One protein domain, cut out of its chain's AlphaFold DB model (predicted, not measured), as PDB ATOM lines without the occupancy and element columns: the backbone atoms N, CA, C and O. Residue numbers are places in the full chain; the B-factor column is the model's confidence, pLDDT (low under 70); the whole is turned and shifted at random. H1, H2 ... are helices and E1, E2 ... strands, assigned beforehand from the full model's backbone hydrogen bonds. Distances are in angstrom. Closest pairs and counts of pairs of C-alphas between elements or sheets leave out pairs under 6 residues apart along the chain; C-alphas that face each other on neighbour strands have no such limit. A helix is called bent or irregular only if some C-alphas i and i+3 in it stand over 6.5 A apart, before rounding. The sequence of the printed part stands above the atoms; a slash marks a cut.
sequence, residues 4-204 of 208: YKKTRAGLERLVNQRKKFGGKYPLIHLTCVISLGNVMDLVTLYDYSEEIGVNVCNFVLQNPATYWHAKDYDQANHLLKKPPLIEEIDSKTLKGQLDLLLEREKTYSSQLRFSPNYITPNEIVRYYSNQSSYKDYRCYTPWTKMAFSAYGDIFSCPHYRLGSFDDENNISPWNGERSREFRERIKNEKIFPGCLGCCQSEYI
ATOM      1  N   TYR A   4     -25.816  24.527  30.024       88.69
ATOM      2  CA  TYR A   4     -26.428  24.958  31.289       88.69
ATOM      3  C   TYR A   4     -27.687  24.153  31.648       88.69
ATOM      4  O   TYR A   4     -27.762  23.561  32.723       88.69
ATOM      5  N   LYS A   5     -28.646  24.045  30.715       92.69
ATOM      6  CA  LYS A   5     -29.898  23.297  30.925       92.69
ATOM      7  C   LYS A   5     -29.635  21.822  31.248       92.69
ATOM      8  O   LYS A   5     -30.280  21.272  32.135       92.69
ATOM      9  N   LYS A   6     -28.703  21.179  30.535       95.12
ATOM     10  CA  LYS A   6     -28.347  19.768  30.759       95.12
ATOM     11  C   LYS A   6     -27.653  19.565  32.107       95.12
ATOM     12  O   LYS A   6     -28.030  18.645  32.830       95.12
ATOM     13  N   THR A   7     -26.696  20.425  32.457       93.75
ATOM     14  CA  THR A   7     -25.990  20.380  33.747       93.75
ATOM     15  C   THR A   7     -26.964  20.557  34.904       93.75
ATOM     16  O   THR A   7     -26.983  19.727  35.808       93.75
ATOM     17  N   ARG A   8     -27.836  21.570  34.830       94.38
ATOM     18  CA  ARG A   8     -28.864  21.843  35.837       94.38
ATOM     19  C   ARG A   8     -29.808  20.652  36.029       94.38
ATOM     20  O   ARG A   8     -29.944  20.145  37.137       94.38
ATOM     21  N   ALA A   9     -30.386  20.139  34.940       95.88
ATOM     22  CA  ALA A   9     -31.301  18.998  35.001       95.88
ATOM     23  C   ALA A   9     -30.625  17.724  35.547       95.88
ATOM     24  O   ALA A   9     -31.231  16.964  36.303       95.88
ATOM     25  N   GLY A  10     -29.364  17.478  35.174       95.88
ATOM     26  CA  GLY A  10     -28.586  16.350  35.686       95.88
ATOM     27  C   GLY A  10     -28.294  16.469  37.182       95.88
ATOM     28  O   GLY A  10     -28.461  15.493  37.916       95.88
ATOM     29  N   LEU A  11     -27.913  17.666  37.627       95.75
ATOM     30  CA  LEU A  11     -27.622  17.982  39.021       95.75
ATOM     31  C   LEU A  11     -28.865  17.842  39.910       95.75
ATOM     32  O   LEU A  11     -28.829  17.116  40.900       95.75
ATOM     33  N   GLU A  12     -29.986  18.453  39.526       96.38
ATOM     34  CA  GLU A  12     -31.252  18.351  40.267       96.38
ATOM     35  C   GLU A  12     -31.732  16.899  40.354       96.38
ATOM     36  O   GLU A  12     -32.171  16.440  41.410       96.38
ATOM     37  N   ARG A  13     -31.582  16.124  39.272       96.50
ATOM     38  CA  ARG A  13     -31.886  14.689  39.290       96.50
ATOM     39  C   ARG A  13     -31.008  13.944  40.294       96.50
ATOM     40  O   ARG A  13     -31.534  13.119  41.036       96.50
ATOM     41  N   LEU A  14     -29.705  14.222  40.332       95.44
ATOM     42  CA  LEU A  14     -28.775  13.592  41.274       95.44
ATOM     43  C   LEU A  14     -29.139  13.916  42.730       95.44
ATOM     44  O   LEU A  14     -29.243  13.009  43.557       95.44
ATOM     45  N   VAL A  15     -29.399  15.191  43.022       95.44
ATOM     46  CA  VAL A  15     -29.846  15.674  44.336       95.44
ATOM     47  C   VAL A  15     -31.143  14.988  44.764       95.44
ATOM     48  O   VAL A  15     -31.239  14.488  45.886       95.44
ATOM     49  N   ASN A  16     -32.135  14.931  43.874       94.81
ATOM     50  CA  ASN A  16     -33.434  14.330  44.167       94.81
ATOM     51  C   ASN A  16     -33.318  12.830  44.447       94.81
ATOM     52  O   ASN A  16     -33.978  12.330  45.355       94.81
ATOM     53  N   GLN A  17     -32.465  12.111  43.713       95.62
ATOM     54  CA  GLN A  17     -32.211  10.696  43.990       95.62
ATOM     55  C   GLN A  17     -31.536  10.508  45.350       95.62
ATOM     56  O   GLN A  17     -32.022   9.721  46.158       95.62
ATOM     57  N   ARG A  18     -30.494  11.290  45.664       94.94
ATOM     58  CA  ARG A  18     -29.842  11.261  46.984       94.94
ATOM     59  C   ARG A  18     -30.849  11.454  48.126       94.94
ATOM     60  O   ARG A  18     -30.834  10.679  49.080       94.94
ATOM     61  N   LYS A  19     -31.757  12.435  47.997       92.62
ATOM     62  CA  LYS A  19     -32.836  12.691  48.970       92.62
ATOM     63  C   LYS A  19     -33.791  11.496  49.101       92.62
ATOM     64  O   LYS A  19     -34.078  11.084  50.218       92.62
ATOM     65  N   LYS A  20     -34.238  10.903  47.985       95.00
ATOM     66  CA  LYS A  20     -35.141   9.730  47.984       95.00
ATOM     67  C   LYS A  20     -34.562   8.518  48.712       95.00
ATOM     68  O   LYS A  20     -35.309   7.801  49.365       95.00
ATOM     69  N   PHE A  21     -33.254   8.302  48.612       94.62
ATOM     70  CA  PHE A  21     -32.570   7.210  49.306       94.62
ATOM     71  C   PHE A  21     -32.161   7.554  50.748       94.62
ATOM     72  O   PHE A  21     -31.534   6.729  51.404       94.62
ATOM     73  N   GLY A  22     -32.458   8.765  51.242       92.75
ATOM     74  CA  GLY A  22     -31.997   9.234  52.556       92.75
ATOM     75  C   GLY A  22     -30.468   9.283  52.683       92.75
ATOM     76  O   GLY A  22     -29.930   9.225  53.786       92.75
ATOM     77  N   GLY A  23     -29.752   9.329  51.556       90.31
ATOM     78  CA  GLY A  23     -28.306   9.165  51.512       90.31
ATOM     79  C   GLY A  23     -27.555  10.462  51.804       90.31
ATOM     80  O   GLY A  23     -27.914  11.532  51.319       90.31
ATOM     81  N   LYS A  24     -26.429  10.358  52.518       91.06
ATOM     82  CA  LYS A  24     -25.439  11.446  52.631       91.06
ATOM     83  C   LYS A  24     -24.657  11.661  51.326       91.06
ATOM     84  O   LYS A  24     -24.146  12.749  51.079       91.06
ATOM     85  N   TYR A  25     -24.561  10.620  50.497       94.31
ATOM     86  CA  TYR A  25     -23.708  10.571  49.313       94.31
ATOM     87  C   TYR A  25     -24.513  10.511  48.002       94.31
ATOM     88  O   TYR A  25     -25.629   9.992  48.000       94.31
ATOM     89  N   PRO A  26     -23.947  11.007  46.883       93.56
ATOM     90  CA  PRO A  26     -22.637  11.654  46.791       93.56
ATOM     91  C   PRO A  26     -22.627  13.050  47.429       93.56
ATOM     92  O   PRO A  26     -23.652  13.736  47.487       93.56
ATOM     93  N   LEU A  27     -21.448  13.465  47.900       95.56
ATOM     94  CA  LEU A  27     -21.197  14.876  48.173       95.56
ATOM     95  C   LEU A  27     -21.047  15.591  46.833       95.56
ATOM     96  O   LEU A  27     -20.379  15.088  45.930       95.56
ATOM     97  N   ILE A  28     -21.688  16.744  46.704       95.75
ATOM     98  CA  ILE A  28     -21.742  17.491  45.455       95.75
ATOM     99  C   ILE A  28     -20.961  18.784  45.628       95.75
ATOM    100  O   ILE A  28     -21.236  19.570  46.531       95.75
ATOM    101  N   HIS A  29     -20.003  18.993  44.734       96.19
ATOM    102  CA  HIS A  29     -19.186  20.191  44.669       96.19
ATOM    103  C   HIS A  29     -19.446  20.884  43.332       96.19
ATOM    104  O   HIS A  29     -19.150  20.332  42.273       96.19
ATOM    105  N   LEU A  30     -20.024  22.081  43.392       96.19
ATOM    106  CA  LEU A  30     -20.239  22.945  42.243       96.19
ATOM    107  C   LEU A  30     -19.060  23.910  42.122       96.19
ATOM    108  O   LEU A  30     -18.635  24.511  43.104       96.19
ATOM    109  N   THR A  31     -18.504  24.037  40.921       97.38
ATOM    110  CA  THR A  31     -17.363  24.914  40.647       97.38
ATOM    111  C   THR A  31     -17.703  25.862  39.504       97.38
ATOM    112  O   THR A  31     -18.157  25.419  38.450       97.38
ATOM    113  N   CYS A  32     -17.464  27.154  39.714       97.56
ATOM    114  CA  CYS A  32     -17.684  28.218  38.743       97.56
ATOM    115  C   CYS A  32     -16.396  29.018  38.543       97.56
ATOM    116  O   CYS A  32     -15.753  29.413  39.514       97.56
ATOM    117  N   VAL A  33     -16.021  29.264  37.290       97.88
ATOM    118  CA  VAL A  33     -14.940  30.198  36.958       97.88
ATOM    119  C   VAL A  33     -15.527  31.606  36.949       97.88
ATOM    120  O   VAL A  33     -16.498  31.850  36.235       97.88
ATOM    121  N   ILE A  34     -14.969  32.516  37.746       98.50
ATOM    122  CA  ILE A  34     -15.369  33.929  37.741       98.50
ATOM    123  C   ILE A  34     -14.916  34.555  36.410       98.50
ATOM    124  O   ILE A  34     -13.846  34.239  35.903       98.50
ATOM    125  N   SER A  35     -15.735  35.422  35.827       97.69
ATOM    126  CA  SER A  35     -15.427  36.168  34.604       97.69
ATOM    127  C   SER A  35     -16.259  37.447  34.552       97.69
ATOM    128  O   SER A  35     -17.250  37.570  35.278       97.69
ATOM    129  N   LEU A  36     -15.919  38.380  33.656       97.88
ATOM    130  CA  LEU A  36     -16.749  39.567  33.438       97.88
ATOM    131  C   LEU A  36     -18.191  39.185  33.067       97.88
ATOM    132  O   LEU A  36     -19.144  39.773  33.571       97.88
ATOM    133  N   GLY A  37     -18.351  38.146  32.244       97.31
ATOM    134  CA  GLY A  37     -19.650  37.705  31.741       97.31
ATOM    135  C   GLY A  37     -20.583  37.064  32.775       97.31
ATOM    136  O   GLY A  37     -21.738  36.828  32.442       97.31
ATOM    137  N   ASN A  38     -20.116  36.762  33.994       97.31
ATOM    138  CA  ASN A  38     -20.940  36.134  35.035       97.31
ATOM    139  C   ASN A  38     -20.810  36.770  36.425       97.31
ATOM    140  O   ASN A  38     -21.373  36.242  37.384       97.31
ATOM    141  N   VAL A  39     -20.088  37.889  36.562       98.38
ATOM    142  CA  VAL A  39     -19.855  38.521  37.872       98.38
ATOM    143  C   VAL A  39     -21.161  38.862  38.594       98.38
ATOM    144  O   VAL A  39     -21.248  38.715  39.808       98.38
ATOM    145  N   MET A  40     -22.203  39.254  37.857       98.50
ATOM    146  CA  MET A  40     -23.503  39.605  38.435       98.50
ATOM    147  C   MET A  40     -24.334  38.392  38.872       98.50
ATOM    148  O   MET A  40     -25.304  38.561  39.604       98.50
ATOM    149  N   ASP A  41     -23.943  37.182  38.466       98.19
ATOM    150  CA  ASP A  41     -24.673  35.942  38.738       98.19
ATOM    151  C   ASP A  41     -24.031  35.105  39.856       98.19
ATOM    152  O   ASP A  41     -24.535  34.030  40.191       98.19
ATOM    153  N   LEU A  42     -22.913  35.559  40.445       98.62
ATOM    154  CA  LEU A  42     -22.184  34.786  41.457       98.62
ATOM    155  C   LEU A  42     -23.068  34.488  42.675       98.62
ATOM    156  O   LEU A  42     -23.155  33.339  43.106       98.62
ATOM    157  N   VAL A  43     -23.770  35.500  43.192       98.69
ATOM    158  CA  VAL A  43     -24.676  35.337  44.340       98.69
ATOM    159  C   VAL A  43     -25.853  34.436  43.979       98.69
ATOM    160  O   VAL A  43     -26.145  33.500  44.712       98.69
ATOM    161  N   THR A  44     -26.464  34.628  42.806       98.38
ATOM    162  CA  THR A  44     -27.568  33.778  42.333       98.38
ATOM    163  C   THR A  44     -27.162  32.309  42.218       98.38
ATOM    164  O   THR A  44     -27.948  31.422  42.547       98.38
ATOM    165  N   LEU A  45     -25.932  32.021  41.786       97.88
ATOM    166  CA  LEU A  45     -25.422  30.653  41.732       97.88
ATOM    167  C   LEU A  45     -25.228  30.042  43.127       97.88
ATOM    168  O   LEU A  45     -25.424  28.835  43.303       97.88
ATOM    169  N   TYR A  46     -24.843  30.855  44.110       98.69
ATOM    170  CA  TYR A  46     -24.688  30.391  45.482       98.69
ATOM    171  C   TYR A  46     -26.040  30.156  46.165       98.69
ATOM    172  O   TYR A  46     -26.241  29.088  46.739       98.69
ATOM    173  N   ASP A  47     -26.992  31.077  45.991       98.62
ATOM    174  CA  ASP A  47     -28.384  30.925  46.427       98.62
ATOM    175  C   ASP A  47     -29.002  29.646  45.825       98.62
ATOM    176  O   ASP A  47     -29.594  28.833  46.535       98.62
ATOM    177  N   TYR A  48     -28.779  29.402  44.529       97.81
ATOM    178  CA  TYR A  48     -29.206  28.169  43.864       97.81
ATOM    179  C   TYR A  48     -28.554  26.917  44.466       97.81
ATOM    180  O   TYR A  48     -29.218  25.898  44.648       97.81
ATOM    181  N   SER A  49     -27.254  26.979  44.770       97.44
ATOM    182  CA  SER A  49     -26.522  25.862  45.380       97.44
ATOM    183  C   SER A  49     -27.118  25.488  46.740       97.44
ATOM    184  O   SER A  49     -27.301  24.297  47.005       97.44
ATOM    185  N   GLU A  50     -27.490  26.486  47.542       98.06
ATOM    186  CA  GLU A  50     -28.181  26.292  48.816       98.06
ATOM    187  C   GLU A  50     -29.569  25.685  48.642       98.06
ATOM    188  O   GLU A  50     -29.875  24.670  49.268       98.06
ATOM    189  N   GLU A  51     -30.384  26.240  47.741       97.50
ATOM    190  CA  GLU A  51     -31.757  25.786  47.492       97.50
ATOM    191  C   GLU A  51     -31.826  24.277  47.202       97.50
ATOM    192  O   GLU A  51     -32.664  23.543  47.740       97.50
ATOM    193  N   ILE A  52     -30.912  23.779  46.368       95.69
ATOM    194  CA  ILE A  52     -30.897  22.363  45.993       95.69
ATOM    195  C   ILE A  52     -30.083  21.499  46.972       95.69
ATOM    196  O   ILE A  52     -30.169  20.270  46.924       95.69
ATOM    197  N   GLY A  53     -29.328  22.098  47.894       95.19
ATOM    198  CA  GLY A  53     -28.503  21.394  48.876       95.19
ATOM    199  C   GLY A  53     -27.211  20.815  48.291       95.19
ATOM    200  O   GLY A  53     -26.863  19.658  48.556       95.19
ATOM    201  N   VAL A  54     -26.508  21.576  47.454       96.19
ATOM    202  CA  VAL A  54     -25.108  21.293  47.096       96.19
ATOM    203  C   VAL A  54     -24.234  21.403  48.353       96.19
ATOM    204  O   VAL A  54     -24.543  22.138  49.274       96.19
ATOM    205  N   ASN A  55     -23.145  20.635  48.439       97.50
ATOM    206  CA  ASN A  55     -22.308  20.643  49.643       97.50
ATOM    207  C   ASN A  55     -21.265  21.762  49.624       97.50
ATOM    208  O   ASN A  55     -20.965  22.325  50.670       97.50
ATOM    209  N   VAL A  56     -20.698  22.061  48.453       98.25
ATOM    210  CA  VAL A  56     -19.682  23.107  48.284       98.25
ATOM    211  C   VAL A  56     -19.970  23.891  47.008       98.25
ATOM    212  O   VAL A  56     -20.120  23.285  45.945       98.25
ATOM    213  N   CYS A  57     -19.988  25.217  47.099       98.44
ATOM    214  CA  CYS A  57     -19.992  26.135  45.966       98.44
ATOM    215  C   CYS A  57     -18.646  26.865  45.914       98.44
ATOM    216  O   CYS A  57     -18.322  27.670  46.786       98.44
ATOM    217  N   ASN A  58     -17.842  26.555  44.899       98.62
ATOM    218  CA  ASN A  58     -16.490  27.072  44.744       98.62
ATOM    219  C   ASN A  58     -16.393  28.034  43.564       98.62
ATOM    220  O   ASN A  58     -16.703  27.668  42.428       98.62
ATOM    221  N   PHE A  59     -15.880  29.228  43.827       98.62
ATOM    222  CA  PHE A  59     -15.566  30.214  42.808       98.62
ATOM    223  C   PHE A  59     -14.058  30.240  42.552       98.62
ATOM    224  O   PHE A  59     -13.247  30.392  43.465       98.62
ATOM    225  N   VAL A  60     -13.674  30.054  41.296       98.25
ATOM    226  CA  VAL A  60     -12.285  29.868  40.868       98.25
ATOM    227  C   VAL A  60     -11.873  31.033  39.988       98.25
ATOM    228  O   VAL A  60     -12.659  31.500  39.161       98.25
ATOM    229  N   LEU A  61     -10.633  31.490  40.140       97.94
ATOM    230  CA  LEU A  61     -10.043  32.435  39.198       97.94
ATOM    231  C   LEU A  61     -10.040  31.874  37.768       97.94
ATOM    232  O   LEU A  61      -9.762  30.693  37.545       97.94
ATOM    233  N   GLN A  62     -10.304  32.729  36.788       96.19
ATOM    234  CA  GLN A  62     -10.053  32.413  35.393       96.19
ATOM    235  C   GLN A  62      -8.551  32.311  35.169       96.19
ATOM    236  O   GLN A  62      -7.831  33.257  35.444       96.19
ATOM    237  N   ASN A  63      -8.082  31.191  34.627       93.44
ATOM    238  CA  ASN A  63      -6.686  31.042  34.245       93.44
ATOM    239  C   ASN A  63      -6.529  31.212  32.723       93.44
ATOM    240  O   ASN A  63      -6.954  30.319  31.986       93.44
ATOM    241  N   PRO A  64      -5.919  32.307  32.235       91.50
ATOM    242  CA  PRO A  64      -5.715  32.538  30.805       91.50
ATOM    243  C   PRO A  64      -4.460  31.841  30.255       91.50
ATOM    244  O   PRO A  64      -4.114  32.037  29.089       91.50
ATOM    245  N   ALA A  65      -3.736  31.064  31.071       88.88
ATOM    246  CA  ALA A  65      -2.567  30.328  30.609       88.88
ATOM    247  C   ALA A  65      -2.931  29.401  29.443       88.88
ATOM    248  O   ALA A  65      -3.974  28.747  29.428       88.88
ATOM    249  N   THR A  66      -2.040  29.323  28.458       81.88
ATOM    250  CA  THR A  66      -2.214  28.409  27.334       81.88
ATOM    251  C   THR A  66      -2.096  26.969  27.827       81.88
ATOM    252  O   THR A  66      -1.105  26.603  28.465       81.88
ATOM    253  N   TYR A  67      -3.108  26.168  27.504       80.19
ATOM    254  CA  TYR A  67      -3.125  24.728  27.702       80.19
ATOM    255  C   TYR A  67      -3.310  24.057  26.353       80.19
ATOM    256  O   TYR A  67      -4.267  24.347  25.634       80.19
ATOM    257  N   TRP A  68      -2.403  23.151  26.016       80.19
ATOM    258  CA  TRP A  68      -2.591  22.247  24.892       80.19
ATOM    259  C   TRP A  68      -2.555  20.802  25.377       80.19
ATOM    260  O   TRP A  68      -1.776  20.461  26.266       80.19
ATOM    261  N   HIS A  69      -3.401  19.955  24.803       82.00
ATOM    262  CA  HIS A  69      -3.462  18.538  25.136       82.00
ATOM    263  C   HIS A  69      -3.291  17.733  23.853       82.00
ATOM    264  O   HIS A  69      -4.104  17.827  22.937       82.00
ATOM    265  N   ALA A  70      -2.225  16.946  23.797       85.12
ATOM    266  CA  ALA A  70      -1.961  15.979  22.737       85.12
ATOM    267  C   ALA A  70      -1.357  14.712  23.357       85.12
ATOM    268  O   ALA A  70      -1.300  14.593  24.578       85.12
ATOM    269  N   LYS A  71      -0.930  13.756  22.538       88.56
ATOM    270  CA  LYS A  71      -0.026  12.703  23.001       88.56
ATOM    271  C   LYS A  71       1.389  13.288  23.144       88.56
ATOM    272  O   LYS A  71       1.753  14.151  22.347       88.56
ATOM    273  N   ASP A  72       2.148  12.853  24.149       88.25
ATOM    274  CA  ASP A  72       3.578  13.164  24.330       88.25
ATOM    275  C   ASP A  72       3.921  14.658  24.513       88.25
ATOM    276  O   ASP A  72       5.064  15.080  24.330       88.25
ATOM    277  N   TYR A  73       2.949  15.494  24.886       89.75
ATOM    278  CA  TYR A  73       3.177  16.935  24.981       89.75
ATOM    279  C   TYR A  73       3.939  17.329  26.252       89.75
ATOM    280  O   TYR A  73       3.645  16.853  27.343       89.75
ATOM    281  N   ASP A  74       4.852  18.291  26.133       90.88
ATOM    282  CA  ASP A  74       5.506  18.932  27.273       90.88
ATOM    283  C   ASP A  74       5.534  20.449  27.077       90.88
ATOM    284  O   ASP A  74       5.972  20.960  26.046       90.88
ATOM    285  N   GLN A  75       5.022  21.175  28.064       91.50
ATOM    286  CA  GLN A  75       4.831  22.619  28.024       91.50
ATOM    287  C   GLN A  75       5.594  23.321  29.151       91.50
ATOM    288  O   GLN A  75       5.233  24.434  29.534       91.50
ATOM    289  N   ALA A  76       6.676  22.723  29.664       93.56
ATOM    290  CA  ALA A  76       7.433  23.262  30.794       93.56
ATOM    291  C   ALA A  76       7.897  24.714  30.574       93.56
ATOM    292  O   ALA A  76       7.931  25.506  31.516       93.56
ATOM    293  N   ASN A  77       8.188  25.096  29.327       93.00
ATOM    294  CA  ASN A  77       8.572  26.463  28.964       93.00
ATOM    295  C   ASN A  77       7.459  27.498  29.205       93.00
ATOM    296  O   ASN A  77       7.758  28.674  29.400       93.00
ATOM    297  N   HIS A  78       6.185  27.091  29.219       92.56
ATOM    298  CA  HIS A  78       5.069  27.985  29.539       92.56
ATOM    299  C   HIS A  78       5.033  28.374  31.016       92.56
ATOM    300  O   HIS A  78       4.529  29.445  31.332       92.56
ATOM    301  N   LEU A  79       5.645  27.588  31.912       94.00
ATOM    302  CA  LEU A  79       5.767  27.964  33.324       94.00
ATOM    303  C   LEU A  79       6.544  29.274  33.494       94.00
ATOM    304  O   LEU A  79       6.240  30.057  34.385       94.00
ATOM    305  N   LEU A  80       7.519  29.549  32.627       94.44
ATOM    306  CA  LEU A  80       8.346  30.755  32.706       94.44
ATOM    307  C   LEU A  80       7.707  31.974  32.024       94.44
ATOM    308  O   LEU A  80       8.233  33.080  32.124       94.44
ATOM    309  N   LYS A  81       6.576  31.794  31.335       93.56
ATOM    310  CA  LYS A  81       5.889  32.858  30.598       93.56
ATOM    311  C   LYS A  81       4.708  33.355  31.414       93.56
ATOM    312  O   LYS A  81       3.843  32.565  31.778       93.56
ATOM    313  N   LYS A  82       4.647  34.664  31.679       91.19
ATOM    314  CA  LYS A  82       3.463  35.262  32.310       91.19
ATOM    315  C   LYS A  82       2.233  34.980  31.426       91.19
ATOM    316  O   LYS A  82       2.343  35.131  30.206       91.19
ATOM    317  N   PRO A  83       1.091  34.571  32.005       92.00
ATOM    318  CA  PRO A  83      -0.139  34.412  31.247       92.00
ATOM    319  C   PRO A  83      -0.576  35.746  30.619       92.00
ATOM    320  O   PRO A  83      -0.182  36.809  31.113       92.00
ATOM    321  N   PRO A  84      -1.400  35.711  29.558       93.62
ATOM    322  CA  PRO A  84      -2.080  36.901  29.061       93.62
ATOM    323  C   PRO A  84      -2.854  37.615  30.173       93.62
ATOM    324  O   PRO A  84      -3.228  36.998  31.172       93.62
ATOM    325  N   LEU A  85      -3.112  38.909  29.984       93.81
ATOM    326  CA  LEU A  85      -4.020  39.637  30.867       93.81
ATOM    327  C   LEU A  85      -5.424  39.042  30.770       93.81
ATOM    328  O   LEU A  85      -5.840  38.577  29.704       93.81
ATOM    329  N   ILE A  86      -6.138  39.063  31.888       94.88
ATOM    330  CA  ILE A  86      -7.551  38.702  31.912       94.88
ATOM    331  C   ILE A  86      -8.415  39.923  31.616       94.88
ATOM    332  O   ILE A  86      -7.987  41.065  31.797       94.88
ATOM    333  N   GLU A  87      -9.637  39.661  31.158       96.69
ATOM    334  CA  GLU A  87     -10.658  40.693  31.028       96.69
ATOM    335  C   GLU A  87     -10.968  41.273  32.412       96.69
ATOM    336  O   GLU A  87     -11.281  40.536  33.352       96.69
ATOM    337  N   GLU A  88     -10.813  42.591  32.537       97.88
ATOM    338  CA  GLU A  88     -10.961  43.268  33.818       97.88
ATOM    339  C   GLU A  88     -12.414  43.280  34.277       97.88
ATOM    340  O   GLU A  88     -13.346  43.427  33.485       97.88
ATOM    341  N   ILE A  89     -12.599  43.162  35.588       98.44
ATOM    342  CA  ILE A  89     -13.896  43.327  36.236       98.44
ATOM    343  C   ILE A  89     -13.805  44.563  37.119       98.44
ATOM    344  O   ILE A  89     -12.850  44.706  37.882       98.44
ATOM    345  N   ASP A  90     -14.809  45.441  37.050       98.31
ATOM    346  CA  ASP A  90     -14.875  46.609  37.927       98.31
ATOM    347  C   ASP A  90     -14.740  46.192  39.402       98.31
ATOM    348  O   ASP A  90     -15.523  45.393  39.929       98.31
ATOM    349  N   SER A  91     -13.738  46.758  40.078       98.38
ATOM    350  CA  SER A  91     -13.359  46.359  41.431       98.38
ATOM    351  C   SER A  91     -14.486  46.544  42.441       98.38
ATOM    352  O   SER A  91     -14.595  45.749  43.375       98.38
ATOM    353  N   LYS A  92     -15.335  47.570  42.278       98.38
ATOM    354  CA  LYS A  92     -16.463  47.816  43.192       98.38
ATOM    355  C   LYS A  92     -17.550  46.767  42.995       98.38
ATOM    356  O   LYS A  92     -18.036  46.211  43.977       98.38
ATOM    357  N   THR A  93     -17.879  46.468  41.743       98.50
ATOM    358  CA  THR A  93     -18.830  45.422  41.356       98.50
ATOM    359  C   THR A  93     -18.408  44.069  41.912       98.50
ATOM    360  O   THR A  93     -19.165  43.437  42.649       98.50
ATOM    361  N   LEU A  94     -17.176  43.645  41.620       98.75
ATOM    362  CA  LEU A  94     -16.666  42.352  42.066       98.75
ATOM    363  C   LEU A  94     -16.599  42.267  43.592       98.75
ATOM    364  O   LEU A  94     -17.045  41.278  44.170       98.75
ATOM    365  N   LYS A  95     -16.100  43.315  44.257       98.75
ATOM    366  CA  LYS A  95     -16.057  43.371  45.721       98.75
ATOM    367  C   LYS A  95     -17.455  43.250  46.329       98.75
ATOM    368  O   LYS A  95     -17.637  42.443  47.233       98.75
ATOM    369  N   GLY A  96     -18.437  43.971  45.790       98.75
ATOM    370  CA  GLY A  96     -19.825  43.890  46.244       98.75
ATOM    371  C   GLY A  96     -20.407  42.479  46.129       98.75
ATOM    372  O   GLY A  96     -21.048  42.005  47.061       98.75
ATOM    373  N   GLN A  97     -20.135  41.770  45.029       98.88
ATOM    374  CA  GLN A  97     -20.583  40.383  44.850       98.88
ATOM    375  C   GLN A  97     -19.899  39.425  45.833       98.88
ATOM    376  O   GLN A  97     -20.566  38.594  46.445       98.88
ATOM    377  N   LEU A  98     -18.586  39.562  46.035       98.88
ATOM    378  CA  LEU A  98     -17.840  38.745  46.997       98.88
ATOM    379  C   LEU A  98     -18.306  38.979  48.441       98.88
ATOM    380  O   LEU A  98     -18.421  38.023  49.204       98.88
ATOM    381  N   ASP A  99     -18.613  40.223  48.810       98.81
ATOM    382  CA  ASP A  99     -19.132  40.550  50.140       98.81
ATOM    383  C   ASP A  99     -20.522  39.942  50.360       98.81
ATOM    384  O   ASP A  99     -20.772  39.341  51.402       98.81
ATOM    385  N   LEU A 100     -21.403  39.994  49.355       98.81
ATOM    386  CA  LEU A 100     -22.706  39.328  49.419       98.81
ATOM    387  C   LEU A 100     -22.577  37.807  49.592       98.81
ATOM    388  O   LEU A 100     -23.320  37.231  50.386       98.81
ATOM    389  N   LEU A 101     -21.631  37.158  48.903       98.81
ATOM    390  CA  LEU A 101     -21.360  35.726  49.085       98.81
ATOM    391  C   LEU A 101     -20.960  35.402  50.532       98.81
ATOM    392  O   LEU A 101     -21.500  34.465  51.122       98.81
ATOM    393  N   LEU A 102     -20.059  36.194  51.115       98.69
ATOM    394  CA  LEU A 102     -19.622  36.026  52.504       98.69
ATOM    395  C   LEU A 102     -20.756  36.269  53.507       98.69
ATOM    396  O   LEU A 102     -20.838  35.587  54.525       98.69
ATOM    397  N   GLU A 103     -21.659  37.213  53.233       98.62
ATOM    398  CA  GLU A 103     -22.851  37.406  54.065       98.62
ATOM    399  C   GLU A 103     -23.782  36.187  54.017       98.62
ATOM    400  O   GLU A 103     -24.294  35.769  55.056       98.62
ATOM    401  N   ARG A 104     -23.976  35.572  52.840       98.50
ATOM    402  CA  ARG A 104     -24.777  34.343  52.697       98.50
ATOM    403  C   ARG A 104     -24.161  33.161  53.447       98.50
ATOM    404  O   ARG A 104     -24.878  32.458  54.161       98.50
ATOM    405  N   GLU A 105     -22.840  32.988  53.353       98.19
ATOM    406  CA  GLU A 105     -22.084  31.910  54.014       98.19
ATOM    407  C   GLU A 105     -22.362  31.802  55.518       98.19
ATOM    408  O   GLU A 105     -22.437  30.697  56.043       98.19
ATOM    409  N   LYS A 106     -22.616  32.921  56.209       98.31
ATOM    410  CA  LYS A 106     -22.929  32.927  57.651       98.31
ATOM    411  C   LYS A 106     -24.184  32.131  58.021       98.31
ATOM    412  O   LYS A 106     -24.358  31.776  59.184       98.31
ATOM    413  N   THR A 107     -25.080  31.912  57.060       98.12
ATOM    414  CA  THR A 107     -26.400  31.294  57.274       98.12
ATOM    415  C   THR A 107     -26.646  30.057  56.419       98.12
ATOM    416  O   THR A 107     -27.559  29.292  56.719       98.12
ATOM    417  N   TYR A 108     -25.862  29.861  55.359       98.50
ATOM    418  CA  TYR A 108     -26.043  28.767  54.409       98.50
ATOM    419  C   TYR A 108     -25.412  27.472  54.907       98.50
ATOM    420  O   TYR A 108     -24.405  27.466  55.614       98.50
ATOM    421  N   SER A 109     -26.021  26.354  54.519       97.56
ATOM    422  CA  SER A 109     -25.486  25.019  54.782       97.56
ATOM    423  C   SER A 109     -24.470  24.575  53.725       97.56
ATOM    424  O   SER A 109     -23.569  23.782  54.014       97.56
ATOM    425  N   SER A 110     -24.587  25.104  52.508       98.06
ATOM    426  CA  SER A 110     -23.612  24.957  51.433       98.06
ATOM    427  C   SER A 110     -22.334  25.700  51.791       98.06
ATOM    428  O   SER A 110     -22.368  26.885  52.093       98.06
ATOM    429  N   GLN A 111     -21.184  25.036  51.713       98.38
ATOM    430  CA  GLN A 111     -19.909  25.687  51.993       98.38
ATOM    431  C   GLN A 111     -19.494  26.595  50.830       98.38
ATOM    432  O   GLN A 111     -19.381  26.130  49.691       98.38
ATOM    433  N   LEU A 112     -19.184  27.858  51.118       98.62
ATOM    434  CA  LEU A 112     -18.527  28.754  50.172       98.62
ATOM    435  C   LEU A 112     -17.027  28.441  50.105       98.62
ATOM    436  O   LEU A 112     -16.364  28.210  51.116       98.62
ATOM    437  N   ARG A 113     -16.462  28.434  48.897       98.25
ATOM    438  CA  ARG A 113     -15.017  28.315  48.696       98.25
ATOM    439  C   ARG A 113     -14.543  29.257  47.601       98.25
ATOM    440  O   ARG A 113     -15.230  29.472  46.604       98.25
ATOM    441  N   PHE A 114     -13.321  29.741  47.765       98.50
ATOM    442  CA  PHE A 114     -12.570  30.397  46.707       98.50
ATOM    443  C   PHE A 114     -11.326  29.579  46.359       98.50
ATOM    444  O   PHE A 114     -10.715  28.958  47.232       98.50
ATOM    445  N   SER A 115     -10.965  29.555  45.076       97.88
ATOM    446  CA  SER A 115      -9.726  28.938  44.592       97.88
ATOM    447  C   SER A 115      -8.919  29.943  43.769       97.88
ATOM    448  O   SER A 115      -9.512  30.622  42.924       97.88
ATOM    449  N   PRO A 116      -7.583  30.015  43.924       97.25
ATOM    450  CA  PRO A 116      -6.685  29.104  44.657       97.25
ATOM    451  C   PRO A 116      -6.874  29.062  46.178       97.25
ATOM    452  O   PRO A 116      -7.534  29.913  46.763       97.25
ATOM    453  N   ASN A 117      -6.307  28.037  46.820       95.25
ATOM    454  CA  ASN A 117      -6.435  27.838  48.263       95.25
ATOM    455  C   ASN A 117      -5.970  29.080  49.038       95.25
ATOM    456  O   ASN A 117      -4.960  29.689  48.686       95.25
ATOM    457  N   TYR A 118      -6.693  29.419  50.110       97.06
ATOM    458  CA  TYR A 118      -6.427  30.567  50.990       97.06
ATOM    459  C   TYR A 118      -6.529  31.951  50.329       97.06
ATOM    460  O   TYR A 118      -6.196  32.953  50.962       97.06
ATOM    461  N   ILE A 119      -6.999  32.041  49.079       98.25
ATOM    462  CA  ILE A 119      -7.197  33.335  48.430       98.25
ATOM    463  C   ILE A 119      -8.241  34.167  49.180       98.25
ATOM    464  O   ILE A 119      -9.258  33.656  49.651       98.25
ATOM    465  N   THR A 120      -7.982  35.468  49.284       98.06
ATOM    466  CA  THR A 120      -8.887  36.415  49.942       98.06
ATOM    467  C   THR A 120      -9.743  37.154  48.911       98.06
ATOM    468  O   THR A 120      -9.293  37.335  47.779       98.06
ATOM    469  N   PRO A 121     -10.926  37.676  49.283       98.19
ATOM    470  CA  PRO A 121     -11.726  38.519  48.393       98.19
ATOM    471  C   PRO A 121     -10.951  39.706  47.811       98.19
ATOM    472  O   PRO A 121     -11.093  40.027  46.636       98.19
ATOM    473  N   ASN A 122     -10.093  40.336  48.618       98.12
ATOM    474  CA  ASN A 122      -9.270  41.456  48.162       98.12
ATOM    475  C   ASN A 122      -8.250  41.011  47.109       98.12
ATOM    476  O   ASN A 122      -8.019  41.735  46.144       98.12
ATOM    477  N   GLU A 123      -7.678  39.814  47.260       98.31
ATOM    478  CA  GLU A 123      -6.779  39.259  46.250       98.31
ATOM    479  C   GLU A 123      -7.515  38.879  44.966       98.31
ATOM    480  O   GLU A 123      -6.992  39.106  43.881       98.31
ATOM    481  N   ILE A 124      -8.741  38.357  45.064       98.56
ATOM    482  CA  ILE A 124      -9.580  38.102  43.885       98.56
ATOM    483  C   ILE A 124      -9.811  39.416  43.126       98.56
ATOM    484  O   ILE A 124      -9.624  39.459  41.914       98.56
ATOM    485  N   VAL A 125     -10.147  40.506  43.823       98.62
ATOM    486  CA  VAL A 125     -10.305  41.830  43.197       98.62
ATOM    487  C   VAL A 125      -9.006  42.296  42.535       98.62
ATOM    488  O   VAL A 125      -9.037  42.715  41.382       98.62
ATOM    489  N   ARG A 126      -7.862  42.168  43.220       98.06
ATOM    490  CA  ARG A 126      -6.544  42.528  42.670       98.06
ATOM    491  C   ARG A 126      -6.168  41.690  41.439       98.06
ATOM    492  O   ARG A 126      -5.517  42.189  40.520       98.06
ATOM    493  N   TYR A 127      -6.604  40.433  41.398       98.12
ATOM    494  CA  TYR A 127      -6.397  39.547  40.257       98.12
ATOM    495  C   TYR A 127      -7.159  40.053  39.034       98.12
ATOM    496  O   TYR A 127      -6.554  40.247  37.980       98.12
ATOM    497  N   TYR A 128      -8.453  40.349  39.197       98.44
ATOM    498  CA  TYR A 128      -9.320  40.867  38.132       98.44
ATOM    499  C   TYR A 128      -9.068  42.330  37.749       98.44
ATOM    500  O   TYR A 128      -9.610  42.779  36.746       98.44
ATOM    501  N   SER A 129      -8.203  43.046  38.471       97.50
ATOM    502  CA  SER A 129      -7.624  44.324  38.037       97.50
ATOM    503  C   SER A 129      -6.220  44.179  37.429       97.50
ATOM    504  O   SER A 129      -5.512  45.171  37.270       97.50
ATOM    505  N   ASN A 130      -5.779  42.949  37.125       97.12
ATOM    506  CA  ASN A 130      -4.452  42.625  36.586       97.12
ATOM    507  C   ASN A 130      -3.263  43.117  37.450       97.12
ATOM    508  O   ASN A 130      -2.137  43.248  36.961       97.12
ATOM    509  N   GLN A 131      -3.485  43.347  38.748       96.38
ATOM    510  CA  GLN A 131      -2.490  43.866  39.696       96.38
ATOM    511  C   GLN A 131      -1.839  42.774  40.559       96.38
ATOM    512  O   GLN A 131      -0.892  43.053  41.295       96.38
ATOM    513  N   SER A 132      -2.325  41.532  40.486       96.19
ATOM    514  CA  SER A 132      -1.759  40.414  41.244       96.19
ATOM    515  C   SER A 132      -0.361  40.014  40.775       96.19
ATOM    516  O   SER A 132      -0.034  40.015  39.584       96.19
ATOM    517  N   SER A 133       0.452  39.586  41.739       95.75
ATOM    518  CA  SER A 133       1.783  39.030  41.515       95.75
ATOM    519  C   SER A 133       1.774  37.524  41.753       95.75
ATOM    520  O   SER A 133       1.279  37.055  42.774       95.75
ATOM    521  N   TYR A 134       2.394  36.752  40.856       95.62
ATOM    522  CA  TYR A 134       2.576  35.308  41.058       95.62
ATOM    523  C   TYR A 134       3.440  34.990  42.288       95.62
ATOM    524  O   TYR A 134       3.334  33.894  42.825       95.62
ATOM    525  N   LYS A 135       4.269  35.942  42.744       96.25
ATOM    526  CA  LYS A 135       5.129  35.792  43.929       96.25
ATOM    527  C   LYS A 135       4.343  35.688  45.235       96.25
ATOM    528  O   LYS A 135       4.870  35.176  46.214       96.25
ATOM    529  N   ASP A 136       3.079  36.099  45.222       97.00
ATOM    530  CA  ASP A 136       2.197  36.061  46.392       97.00
ATOM    531  C   ASP A 136       1.522  34.684  46.539       97.00
ATOM    532  O   ASP A 136       0.565  34.507  47.297       97.00
ATOM    533  N   TYR A 137       2.017  33.691  45.792       97.50
ATOM    534  CA  TYR A 137       1.522  32.326  45.755       97.50
ATOM    535  C   TYR A 137       2.661  31.311  45.911       97.50
ATOM    536  O   TYR A 137       3.839  31.616  45.731       97.50
ATOM    537  N   ARG A 138       2.301  30.060  46.200       97.44
ATOM    538  CA  ARG A 138       3.206  28.899  46.170       97.44
ATOM    539  C   ARG A 138       2.516  27.663  45.598       97.44
ATOM    540  O   ARG A 138       1.288  27.612  45.518       97.44
ATOM    541  N   CYS A 139       3.294  26.653  45.218       97.38
ATOM    542  CA  CYS A 139       2.777  25.405  44.659       97.38
ATOM    543  C   CYS A 139       3.312  24.168  45.397       97.38
ATOM    544  O   CYS A 139       4.519  23.984  45.505       97.38
ATOM    545  N   TYR A 140       2.412  23.267  45.809       96.12
ATOM    546  CA  TYR A 140       2.756  21.940  46.358       96.12
ATOM    547  C   TYR A 140       2.334  20.768  45.468       96.12
ATOM    548  O   TYR A 140       2.513  19.603  45.831       96.12
ATOM    549  N   THR A 141       1.792  21.053  44.282       94.88
ATOM    550  CA  THR A 141       1.367  20.030  43.313       94.88
ATOM    551  C   THR A 141       2.437  18.944  43.077       94.88
ATOM    552  O   THR A 141       2.072  17.771  43.146       94.88
ATOM    553  N   PRO A 142       3.747  19.258  42.933       95.00
ATOM    554  CA  PRO A 142       4.787  18.243  42.689       95.00
ATOM    555  C   PRO A 142       5.004  17.196  43.794       95.00
ATOM    556  O   PRO A 142       5.693  16.200  43.562       95.00
ATOM    557  N   TRP A 143       4.464  17.422  44.996       95.44
ATOM    558  CA  TRP A 143       4.527  16.487  46.129       95.44
ATOM    559  C   TRP A 143       3.184  15.829  46.436       95.44
ATOM    560  O   TRP A 143       3.122  14.946  47.284       95.44
ATOM    561  N   THR A 144       2.100  16.272  45.800       93.94
ATOM    562  CA  THR A 144       0.738  15.879  46.199       93.94
ATOM    563  C   THR A 144      -0.095  15.320  45.056       93.94
ATOM    564  O   THR A 144      -1.122  14.697  45.318       93.94
ATOM    565  N   LYS A 145       0.305  15.540  43.795       92.38
ATOM    566  CA  LYS A 145      -0.508  15.185  42.628       92.38
ATOM    567  C   LYS A 145       0.330  14.662  41.478       92.38
ATOM    568  O   LYS A 145       1.430  15.134  41.206       92.38
ATOM    569  N   MET A 146      -0.268  13.711  40.778       92.12
ATOM    570  CA  MET A 146       0.176  13.210  39.491       92.12
ATOM    571  C   MET A 146      -1.075  12.988  38.647       92.12
ATOM    572  O   MET A 146      -2.081  12.483  39.147       92.12
ATOM    573  N   ALA A 147      -1.035  13.434  37.401       92.50
ATOM    574  CA  ALA A 147      -2.125  13.292  36.453       92.50
ATOM    575  C   ALA A 147      -1.714  12.345  35.330       92.50
ATOM    576  O   ALA A 147      -0.541  12.278  34.964       92.50
ATOM    577  N   PHE A 148      -2.702  11.646  34.783       92.25
ATOM    578  CA  PHE A 148      -2.522  10.674  33.716       92.25
ATOM    579  C   PHE A 148      -3.427  11.048  32.547       92.25
ATOM    580  O   PHE A 148      -4.609  11.337  32.757       92.25
ATOM    581  N   SER A 149      -2.888  11.070  31.331       91.56
ATOM    582  CA  SER A 149      -3.705  11.220  30.125       91.56
ATOM    583  C   SER A 149      -4.304   9.877  29.702       91.56
ATOM    584  O   SER A 149      -3.844   8.811  30.109       91.56
ATOM    585  N   ALA A 150      -5.301   9.922  28.815       91.12
ATOM    586  CA  ALA A 150      -5.841   8.720  28.177       91.12
ATOM    587  C   ALA A 150      -4.819   7.995  27.275       91.12
ATOM    588  O   ALA A 150      -5.043   6.843  26.920       91.12
ATOM    589  N   TYR A 151      -3.707   8.651  26.916       91.00
ATOM    590  CA  TYR A 151      -2.608   8.057  26.149       91.00
ATOM    591  C   TYR A 151      -1.537   7.407  27.034       91.00
ATOM    592  O   TYR A 151      -0.564   6.882  26.507       91.00
ATOM    593  N   GLY A 152      -1.692   7.467  28.360       90.31
ATOM    594  CA  GLY A 152      -0.703   6.953  29.304       90.31
ATOM    595  C   GLY A 152       0.446   7.916  29.616       90.31
ATOM    596  O   GLY A 152       1.387   7.523  30.299       90.31
ATOM    597  N   ASP A 153       0.372   9.173  29.166       91.62
ATOM    598  CA  ASP A 153       1.307  10.219  29.589       91.62
ATOM    599  C   ASP A 153       1.083  10.580  31.057       91.62
ATOM    600  O   ASP A 153      -0.052  10.650  31.538       91.62
ATOM    601  N   ILE A 154       2.172  10.885  31.748       93.25
ATOM    602  CA  ILE A 154       2.205  11.164  33.179       93.25
ATOM    603  C   ILE A 154       2.657  12.607  33.380       93.25
ATOM    604  O   ILE A 154       3.634  13.042  32.773       93.25
ATOM    605  N   PHE A 155       1.980  13.354  34.250       94.12
ATOM    606  CA  PHE A 155       2.226  14.780  34.468       94.12
ATOM    607  C   PHE A 155       2.253  15.138  35.949       94.12
ATOM    608  O   PHE A 155       1.459  14.623  36.735       94.12
ATOM    609  N   SER A 156       3.098  16.102  36.319       93.75
ATOM    610  CA  SER A 156       3.007  16.739  37.638       93.75
ATOM    611  C   SER A 156       1.913  17.809  37.649       93.75
ATOM    612  O   SER A 156       1.141  17.925  38.595       93.75
ATOM    613  N   CYS A 157       1.802  18.569  36.564       93.19
ATOM    614  CA  CYS A 157       0.737  19.531  36.314       93.19
ATOM    615  C   CYS A 157       0.488  19.607  34.800       93.19
ATOM    616  O   CYS A 157       1.311  19.095  34.039       93.19
ATOM    617  N   PRO A 158      -0.575  20.280  34.324       90.88
ATOM    618  CA  PRO A 158      -0.862  20.337  32.893       90.88
ATOM    619  C   PRO A 158       0.267  20.900  32.019       90.88
ATOM    620  O   PRO A 158       0.201  20.712  30.815       90.88
ATOM    621  N   HIS A 159       1.283  21.570  32.577       91.94
ATOM    622  CA  HIS A 159       2.439  22.073  31.825       91.94
ATOM    623  C   HIS A 159       3.673  21.168  31.873       91.94
ATOM    624  O   HIS A 159       4.516  21.287  30.997       91.94
ATOM    625  N   TYR A 160       3.818  20.296  32.872       93.88
ATOM    626  CA  TYR A 160       5.081  19.597  33.136       93.88
ATOM    627  C   TYR A 160       4.901  18.078  33.046       93.88
ATOM    628  O   TYR A 160       4.390  17.446  33.982       93.88
ATOM    629  N   ARG A 161       5.307  17.503  31.906       93.62
ATOM    630  CA  ARG A 161       5.281  16.054  31.651       93.62
ATOM    631  C   ARG A 161       6.389  15.368  32.441       93.62
ATOM    632  O   ARG A 161       7.466  15.926  32.607       93.62
ATOM    633  N   LEU A 162       6.119  14.167  32.936       92.69
ATOM    634  CA  LEU A 162       7.038  13.324  33.706       92.69
ATOM    635  C   LEU A 162       7.500  12.088  32.926       92.69
ATOM    636  O   LEU A 162       8.555  11.551  33.241       92.69
ATOM    637  N   GLY A 163       6.735  11.658  31.921       90.25
ATOM    638  CA  GLY A 163       7.022  10.474  31.109       90.25
ATOM    639  C   GLY A 163       5.735   9.807  30.629       90.25
ATOM    640  O   GLY A 163       4.694  10.464  30.560       90.25
ATOM    641  N   SER A 164       5.807   8.509  30.342       89.44
ATOM    642  CA  SER A 164       4.653   7.655  30.031       89.44
ATOM    643  C   SER A 164       4.750   6.308  30.759       89.44
ATOM    644  O   SER A 164       5.797   5.991  31.320       89.44
ATOM    645  N   PHE A 165       3.675   5.516  30.773       81.81
ATOM    646  CA  PHE A 165       3.705   4.158  31.340       81.81
ATOM    647  C   PHE A 165       4.575   3.167  30.552       81.81
ATOM    648  O   PHE A 165       5.032   2.192  31.140       81.81
ATOM    649  N   ASP A 166       4.821   3.424  29.265       72.62
ATOM    650  CA  ASP A 166       5.567   2.521  28.377       72.62
ATOM    651  C   ASP A 166       7.097   2.653  28.533       72.62
ATOM    652  O   ASP A 166       7.856   1.936  27.882       72.62
ATOM    653  N   ASP A 167       7.582   3.550  29.401       69.94
ATOM    654  CA  ASP A 167       9.010   3.652  29.722       69.94
ATOM    655  C   ASP A 167       9.442   2.480  30.626       69.94
ATOM    656  O   ASP A 167       9.492   2.601  31.853       69.94
ATOM    657  N   GLU A 168       9.802   1.348  30.010       58.97
ATOM    658  CA  GLU A 168      10.207   0.086  30.666       58.97
ATOM    659  C   GLU A 168      11.369   0.230  31.673       58.97
ATOM    660  O   GLU A 168      11.557  -0.620  32.543       58.97
ATOM    661  N   ASN A 169      12.136   1.323  31.593       63.44
ATOM    662  CA  ASN A 169      13.315   1.577  32.425       63.44
ATOM    663  C   ASN A 169      13.067   2.544  33.598       63.44
ATOM    664  O   ASN A 169      14.003   2.858  34.339       63.44
ATOM    665  N   ASN A 170      11.847   3.066  33.775       56.72
ATOM    666  CA  ASN A 170      11.612   4.141  34.737       56.72
ATOM    667  C   ASN A 170      11.286   3.607  36.141       56.72
ATOM    668  O   ASN A 170      10.236   3.014  36.396       56.72
ATOM    669  N   ILE A 171      12.168   3.912  37.098       60.94
ATOM    670  CA  ILE A 171      11.814   3.964  38.522       60.94
ATOM    671  C   ILE A 171      10.558   4.837  38.637       60.94
ATOM    672  O   ILE A 171      10.527   5.898  38.024       60.94
ATOM    673  N   SER A 172       9.556   4.395  39.415       77.62
ATOM    674  CA  SER A 172       8.271   5.083  39.655       77.62
ATOM    675  C   SER A 172       8.299   6.575  39.269       77.62
ATOM    676  O   SER A 172       9.009   7.339  39.935       77.62
ATOM    677  N   PRO A 173       7.539   7.014  38.244       83.38
ATOM    678  CA  PRO A 173       7.574   8.382  37.709       83.38
ATOM    679  C   PRO A 173       7.453   9.471  38.780       83.38
ATOM    680  O   PRO A 173       8.018  10.555  38.652       83.38
ATOM    681  N   TRP A 174       6.797   9.157  39.897       88.44
ATOM    682  CA  TRP A 174       6.716   9.997  41.088       88.44
ATOM    683  C   TRP A 174       8.080  10.416  41.666       88.44
ATOM    684  O   TRP A 174       8.259  11.559  42.092       88.44
ATOM    685  N   ASN A 175       9.051   9.502  41.682       88.94
ATOM    686  CA  ASN A 175      10.403   9.693  42.210       88.94
ATOM    687  C   ASN A 175      11.495   9.651  41.133       88.94
ATOM    688  O   ASN A 175      12.672   9.703  41.493       88.94
ATOM    689  N   GLY A 176      11.126   9.605  39.852       88.88
ATOM    690  CA  GLY A 176      12.050   9.719  38.725       88.88
ATOM    691  C   GLY A 176      12.811  11.049  38.696       88.88
ATOM    692  O   GLY A 176      12.465  12.008  39.395       88.88
ATOM    693  N   GLU A 177      13.863  11.105  37.880       91.56
ATOM    694  CA  GLU A 177      14.762  12.260  37.748       91.56
ATOM    695  C   GLU A 177      13.998  13.564  37.488       91.56
ATOM    696  O   GLU A 177      14.068  14.486  38.299       91.56
ATOM    697  N   ARG A 178      13.141  13.577  36.462       92.50
ATOM    698  CA  ARG A 178      12.324  14.735  36.071       92.50
ATOM    699  C   ARG A 178      11.400  15.247  37.188       92.50
ATOM    700  O   ARG A 178      11.235  16.451  37.370       92.50
ATOM    701  N   SER A 179      10.831  14.350  37.996       94.25
ATOM    702  CA  SER A 179      10.023  14.731  39.166       94.25
ATOM    703  C   SER A 179      10.865  15.364  40.275       94.25
ATOM    704  O   SER A 179      10.427  16.326  40.909       94.25
ATOM    705  N   ARG A 180      12.078  14.846  40.522       95.00
ATOM    706  CA  ARG A 180      13.013  15.420  41.505       95.00
ATOM    707  C   ARG A 180      13.511  16.790  41.058       95.00
ATOM    708  O   ARG A 180      13.465  17.722  41.855       95.00
ATOM    709  N   GLU A 181      13.886  16.935  39.791       95.19
ATOM    710  CA  GLU A 181      14.262  18.221  39.196       95.19
ATOM    711  C   GLU A 181      13.154  19.262  39.363       95.19
ATOM    712  O   GLU A 181      13.405  20.393  39.778       95.19
ATOM    713  N   PHE A 182      11.903  18.882  39.088       96.06
ATOM    714  CA  PHE A 182      10.784  19.806  39.222       96.06
ATOM    715  C   PHE A 182      10.534  20.230  40.666       96.06
ATOM    716  O   PHE A 182      10.299  21.412  40.929       96.06
ATOM    717  N   ARG A 183      10.628  19.287  41.610       96.81
ATOM    718  CA  ARG A 183      10.534  19.580  43.043       96.81
ATOM    719  C   ARG A 183      11.635  20.523  43.508       96.81
ATOM    720  O   ARG A 183      11.317  21.483  44.202       96.81
ATOM    721  N   GLU A 184      12.885  20.307  43.103       97.56
ATOM    722  CA  GLU A 184      13.985  21.212  43.461       97.56
ATOM    723  C   GLU A 184      13.779  22.613  42.872       97.56
ATOM    724  O   GLU A 184      13.942  23.609  43.576       97.56
ATOM    725  N   ARG A 185      13.306  22.721  41.623       96.56
ATOM    726  CA  ARG A 185      12.965  24.028  41.039       96.56
ATOM    727  C   ARG A 185      11.846  24.730  41.809       96.56
ATOM    728  O   ARG A 185      11.988  25.901  42.135       96.56
ATOM    729  N   ILE A 186      10.749  24.040  42.129       96.81
ATOM    730  CA  ILE A 186       9.645  24.636  42.901       96.81
ATOM    731  C   ILE A 186      10.076  24.971  44.331       96.81
ATOM    732  O   ILE A 186       9.634  25.975  44.873       96.81
ATOM    733  N   LYS A 187      10.953  24.182  44.952       96.44
ATOM    734  CA  LYS A 187      11.498  24.484  46.281       96.44
ATOM    735  C   LYS A 187      12.288  25.796  46.286       96.44
ATOM    736  O   LYS A 187      12.156  26.561  47.237       96.44
ATOM    737  N   ASN A 188      13.053  26.064  45.227       95.81
ATOM    738  CA  ASN A 188      13.840  27.291  45.091       95.81
ATOM    739  C   ASN A 188      12.984  28.499  44.675       95.81
ATOM    740  O   ASN A 188      13.148  29.586  45.219       95.81
ATOM    741  N   GLU A 189      12.044  28.308  43.748       94.69
ATOM    742  CA  GLU A 189      11.252  29.397  43.151       94.69
ATOM    743  C   GLU A 189       9.905  29.645  43.856       94.69
ATOM    744  O   GLU A 189       9.257  30.662  43.623       94.69
ATOM    745  N   LYS A 190       9.443  28.712  44.703       95.94
ATOM    746  CA  LYS A 190       8.081  28.576  45.277       95.94
ATOM    747  C   LYS A 190       6.976  28.317  44.241       95.94
ATOM    748  O   LYS A 190       6.073  27.509  44.481       95.94
ATOM    749  N   ILE A 191       7.016  29.016  43.109       96.81
ATOM    750  CA  ILE A 191       6.053  28.980  42.004       96.81
ATOM    751  C   ILE A 191       6.640  29.719  40.782       96.81
ATOM    752  O   ILE A 191       7.602  30.468  40.913       96.81
ATOM    753  N   PHE A 192       6.067  29.546  39.588       96.94
ATOM    754  CA  PHE A 192       6.531  30.223  38.368       96.94
ATOM    755  C   PHE A 192       5.544  31.289  37.853       96.94
ATOM    756  O   PHE A 192       4.350  31.202  38.153       96.94
ATOM    757  N   PRO A 193       5.991  32.256  37.018       95.81
ATOM    758  CA  PRO A 193       5.124  33.282  36.430       95.81
ATOM    759  C   PRO A 193       3.876  32.735  35.728       95.81
ATOM    760  O   PRO A 193       2.780  33.259  35.921       95.81
ATOM    761  N   GLY A 194       4.025  31.655  34.957       95.12
ATOM    762  CA  GLY A 194       2.954  30.985  34.213       95.12
ATOM    763  C   GLY A 194       1.907  30.294  35.081       95.12
ATOM    764  O   GLY A 194       0.896  29.820  34.570       95.12
ATOM    765  N   CYS A 195       2.124  30.232  36.394       95.25
ATOM    766  CA  CYS A 195       1.175  29.663  37.341       95.25
ATOM    767  C   CYS A 195       0.172  30.690  37.891       95.25
ATOM    768  O   CYS A 195      -0.703  30.303  38.666       95.25
ATOM    769  N   LEU A 196       0.288  31.978  37.542       95.69
ATOM    770  CA  LEU A 196      -0.645  33.012  37.995       95.69
ATOM    771  C   LEU A 196      -2.078  32.686  37.536       95.69
ATOM    772  O   LEU A 196      -2.339  32.578  36.342       95.69
ATOM    773  N   GLY A 197      -3.001  32.521  38.487       94.56
ATOM    774  CA  GLY A 197      -4.378  32.072  38.222       94.56
ATOM    775  C   GLY A 197      -4.594  30.555  38.310       94.56
ATOM    776  O   GLY A 197      -5.717  30.086  38.158       94.56
ATOM    777  N   CYS A 198      -3.555  29.758  38.583       94.94
ATOM    778  CA  CYS A 198      -3.701  28.315  38.773       94.94
ATOM    779  C   CYS A 198      -4.584  27.998  39.989       94.94
ATOM    780  O   CYS A 198      -4.287  28.409  41.103       94.94
ATOM    781  N   CYS A 199      -5.622  27.177  39.813       94.50
ATOM    782  CA  CYS A 199      -6.527  26.795  40.904       94.50
ATOM    783  C   CYS A 199      -5.890  25.881  41.969       94.50
ATOM    784  O   CYS A 199      -6.489  25.659  43.018       94.50
ATOM    785  N   GLN A 200      -4.700  25.335  41.694       94.94
ATOM    786  CA  GLN A 200      -3.966  24.430  42.586       94.94
ATOM    787  C   GLN A 200      -2.882  25.128  43.413       94.94
ATOM    788  O   GLN A 200      -2.226  24.466  44.217       94.94
ATOM    789  N   SER A 201      -2.649  26.426  43.198       95.94
ATOM    790  CA  SER A 201      -1.725  27.180  44.040       95.94
ATOM    791  C   SER A 201      -2.353  27.502  45.398       95.94
ATOM    792  O   SER A 201      -3.553  27.329  45.628       95.94
ATOM    793  N   GLU A 202      -1.510  27.961  46.312       97.06
ATOM    794  CA  GLU A 202      -1.910  28.552  47.585       97.06
ATOM    795  C   GLU A 202      -1.526  30.024  47.578       97.06
ATOM    796  O   GLU A 202      -0.386  30.346  47.244       97.06
ATOM    797  N   TYR A 203      -2.456  30.901  47.948       97.81
ATOM    798  CA  TYR A 203      -2.156  32.300  48.222       97.81
ATOM    799  C   TYR A 203      -1.461  32.412  49.582       97.81
ATOM    800  O   TYR A 203      -1.949  31.875  50.576       97.81
ATOM    801  N   ILE A 204      -0.317  33.095  49.624       96.69
ATOM    802  CA  ILE A 204       0.502  33.269  50.836       96.69
ATOM    803  C   ILE A 204       0.578  34.724  51.306       96.69
ATOM    804  O   ILE A 204       1.201  34.997  52.330       96.69
TER     805      ILE A 204
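What this domain is: This is residues 4 to 204 of the 208 residues of a protein of Nitrospinaceae bacterium (UniProt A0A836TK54). What is the overall picture? Two lobes stand like the arms of a U: one is a parallel sheet in the order E1 E2 E3 with H2 and H4 side by side over one face, making two layers, and H5 packs on H4; the other is the hairpin of E4 and E5 with H7, H6 and the short H3 beside it. Residues 61 to 75, 81 to 90 and 129 to 140 run from lobe to lobe, and the last stretch, residues 190 to 204, lies between the lobes; residues 4 to 10 of H1 and residues 167 to 172 stick out. How is it made up? The printed part has 201 residues, with seven named helices and five named strands in the order H1 E1 H2 E2 H3 H4 E3 H5 H6 E4 E5 H7, and its class is mixed, helices and strands. The whole is compact, with a radius of gyration of the C-alphas of 19.3 A and spans of 53 by 45 by 26 A.

How they stand to each other: What stands near the first helix? H1, residues 4 to 20, and H2, residues 36 to 52, are close but not clearly touching, with the closest C-alphas, Val 15 and Ile 52, 7.0 A apart, and they run the same way at a shallow tilt of 18 degrees. E1, residues 29 to 33, E2, residues 56 to 60, and E3, residues 111 to 115, are parallel neighbours in that order, with N 30 and O 56 at 2.8 A and N 57 and O 111 at 2.8 A, within hydrogen-bond range. E1, H2, E2 and also E2, H3 (residues 76 to 80), H4 (residues 91 to 105), E3 are strand-helix-strand units, parallel neighbour strands with helices between, and both crossovers are right-handed. Which helices are on this sheet? H2 is on it at a height over the sheet of 9.0 A, over E2 and along the strands, at 1 degree to E2 on the local plane. H4, on it with residues 98 to 105, touches residues 39 to 46 of H2 alone, closest at the C-alphas of Val 43 and Leu 101, 5.8 A, the same way at a shallow tilt of 7 degrees. H5, residues 121 to 128, only grazes the sheet and touches H4, closest at the C-alphas of Ser 91 and Val 125, 5.7 A, opposite ways at a tilt of 37 degrees, only just steep. What makes the other lobe? E4, residues 153 to 157, and E5, residues 160 to 164, are an antiparallel hairpin, with N 154 and O 163 at 2.8 A, within hydrogen-bond range. H6, residues 141 to 144, touches residues 179 to 183 of H7, residues 177 to 189, alone, closest at the C-alphas of Pro 142 and Arg 183, 5.9 A. The closest C-alphas of H3 and E5, Ala 76 and Tyr 160, are 4.9 A apart, and those of E5 and H7, Leu 162 and Arg 178, 6.0 A. How complete are the helix backbones? Every O i to N i+4 pair is within hydrogen-bond range in H1, H4, H5 and H7, against 9 of 13 in H2 and 0 of 1 in H3, where 2 of 2 O i to N i+3 pairs are; H6 is too short for an i+4 pair.

Where its parts are: Where does the first element begin, and how long are the helices? C-alpha 4, in H1, is at (-26.428, 24.958, 31.289); H1 is 24.2 A long, H2 25.6 A, H4 21.1 A and H7 18.3 A. H2 is irregular, with C-alphas 37 and 40 8.0 A apart, and has a kink of 48 degrees near residue 43. Where does the last element end? H7 ends at C-alpha 189, (11.252, 29.397, 43.151).

The domain as a whole: How far does it reach? The C-alphas farthest apart, Lys 92 and Glu 168, are 56.1 A apart. Are there cuts, long links or weak places? The printed part has no cut, and the links E2 to H3, H5 to H6 and E5 to H7 are long. The mean pLDDT of the printed part is 94.1, and residues 167 to 171 are under 70.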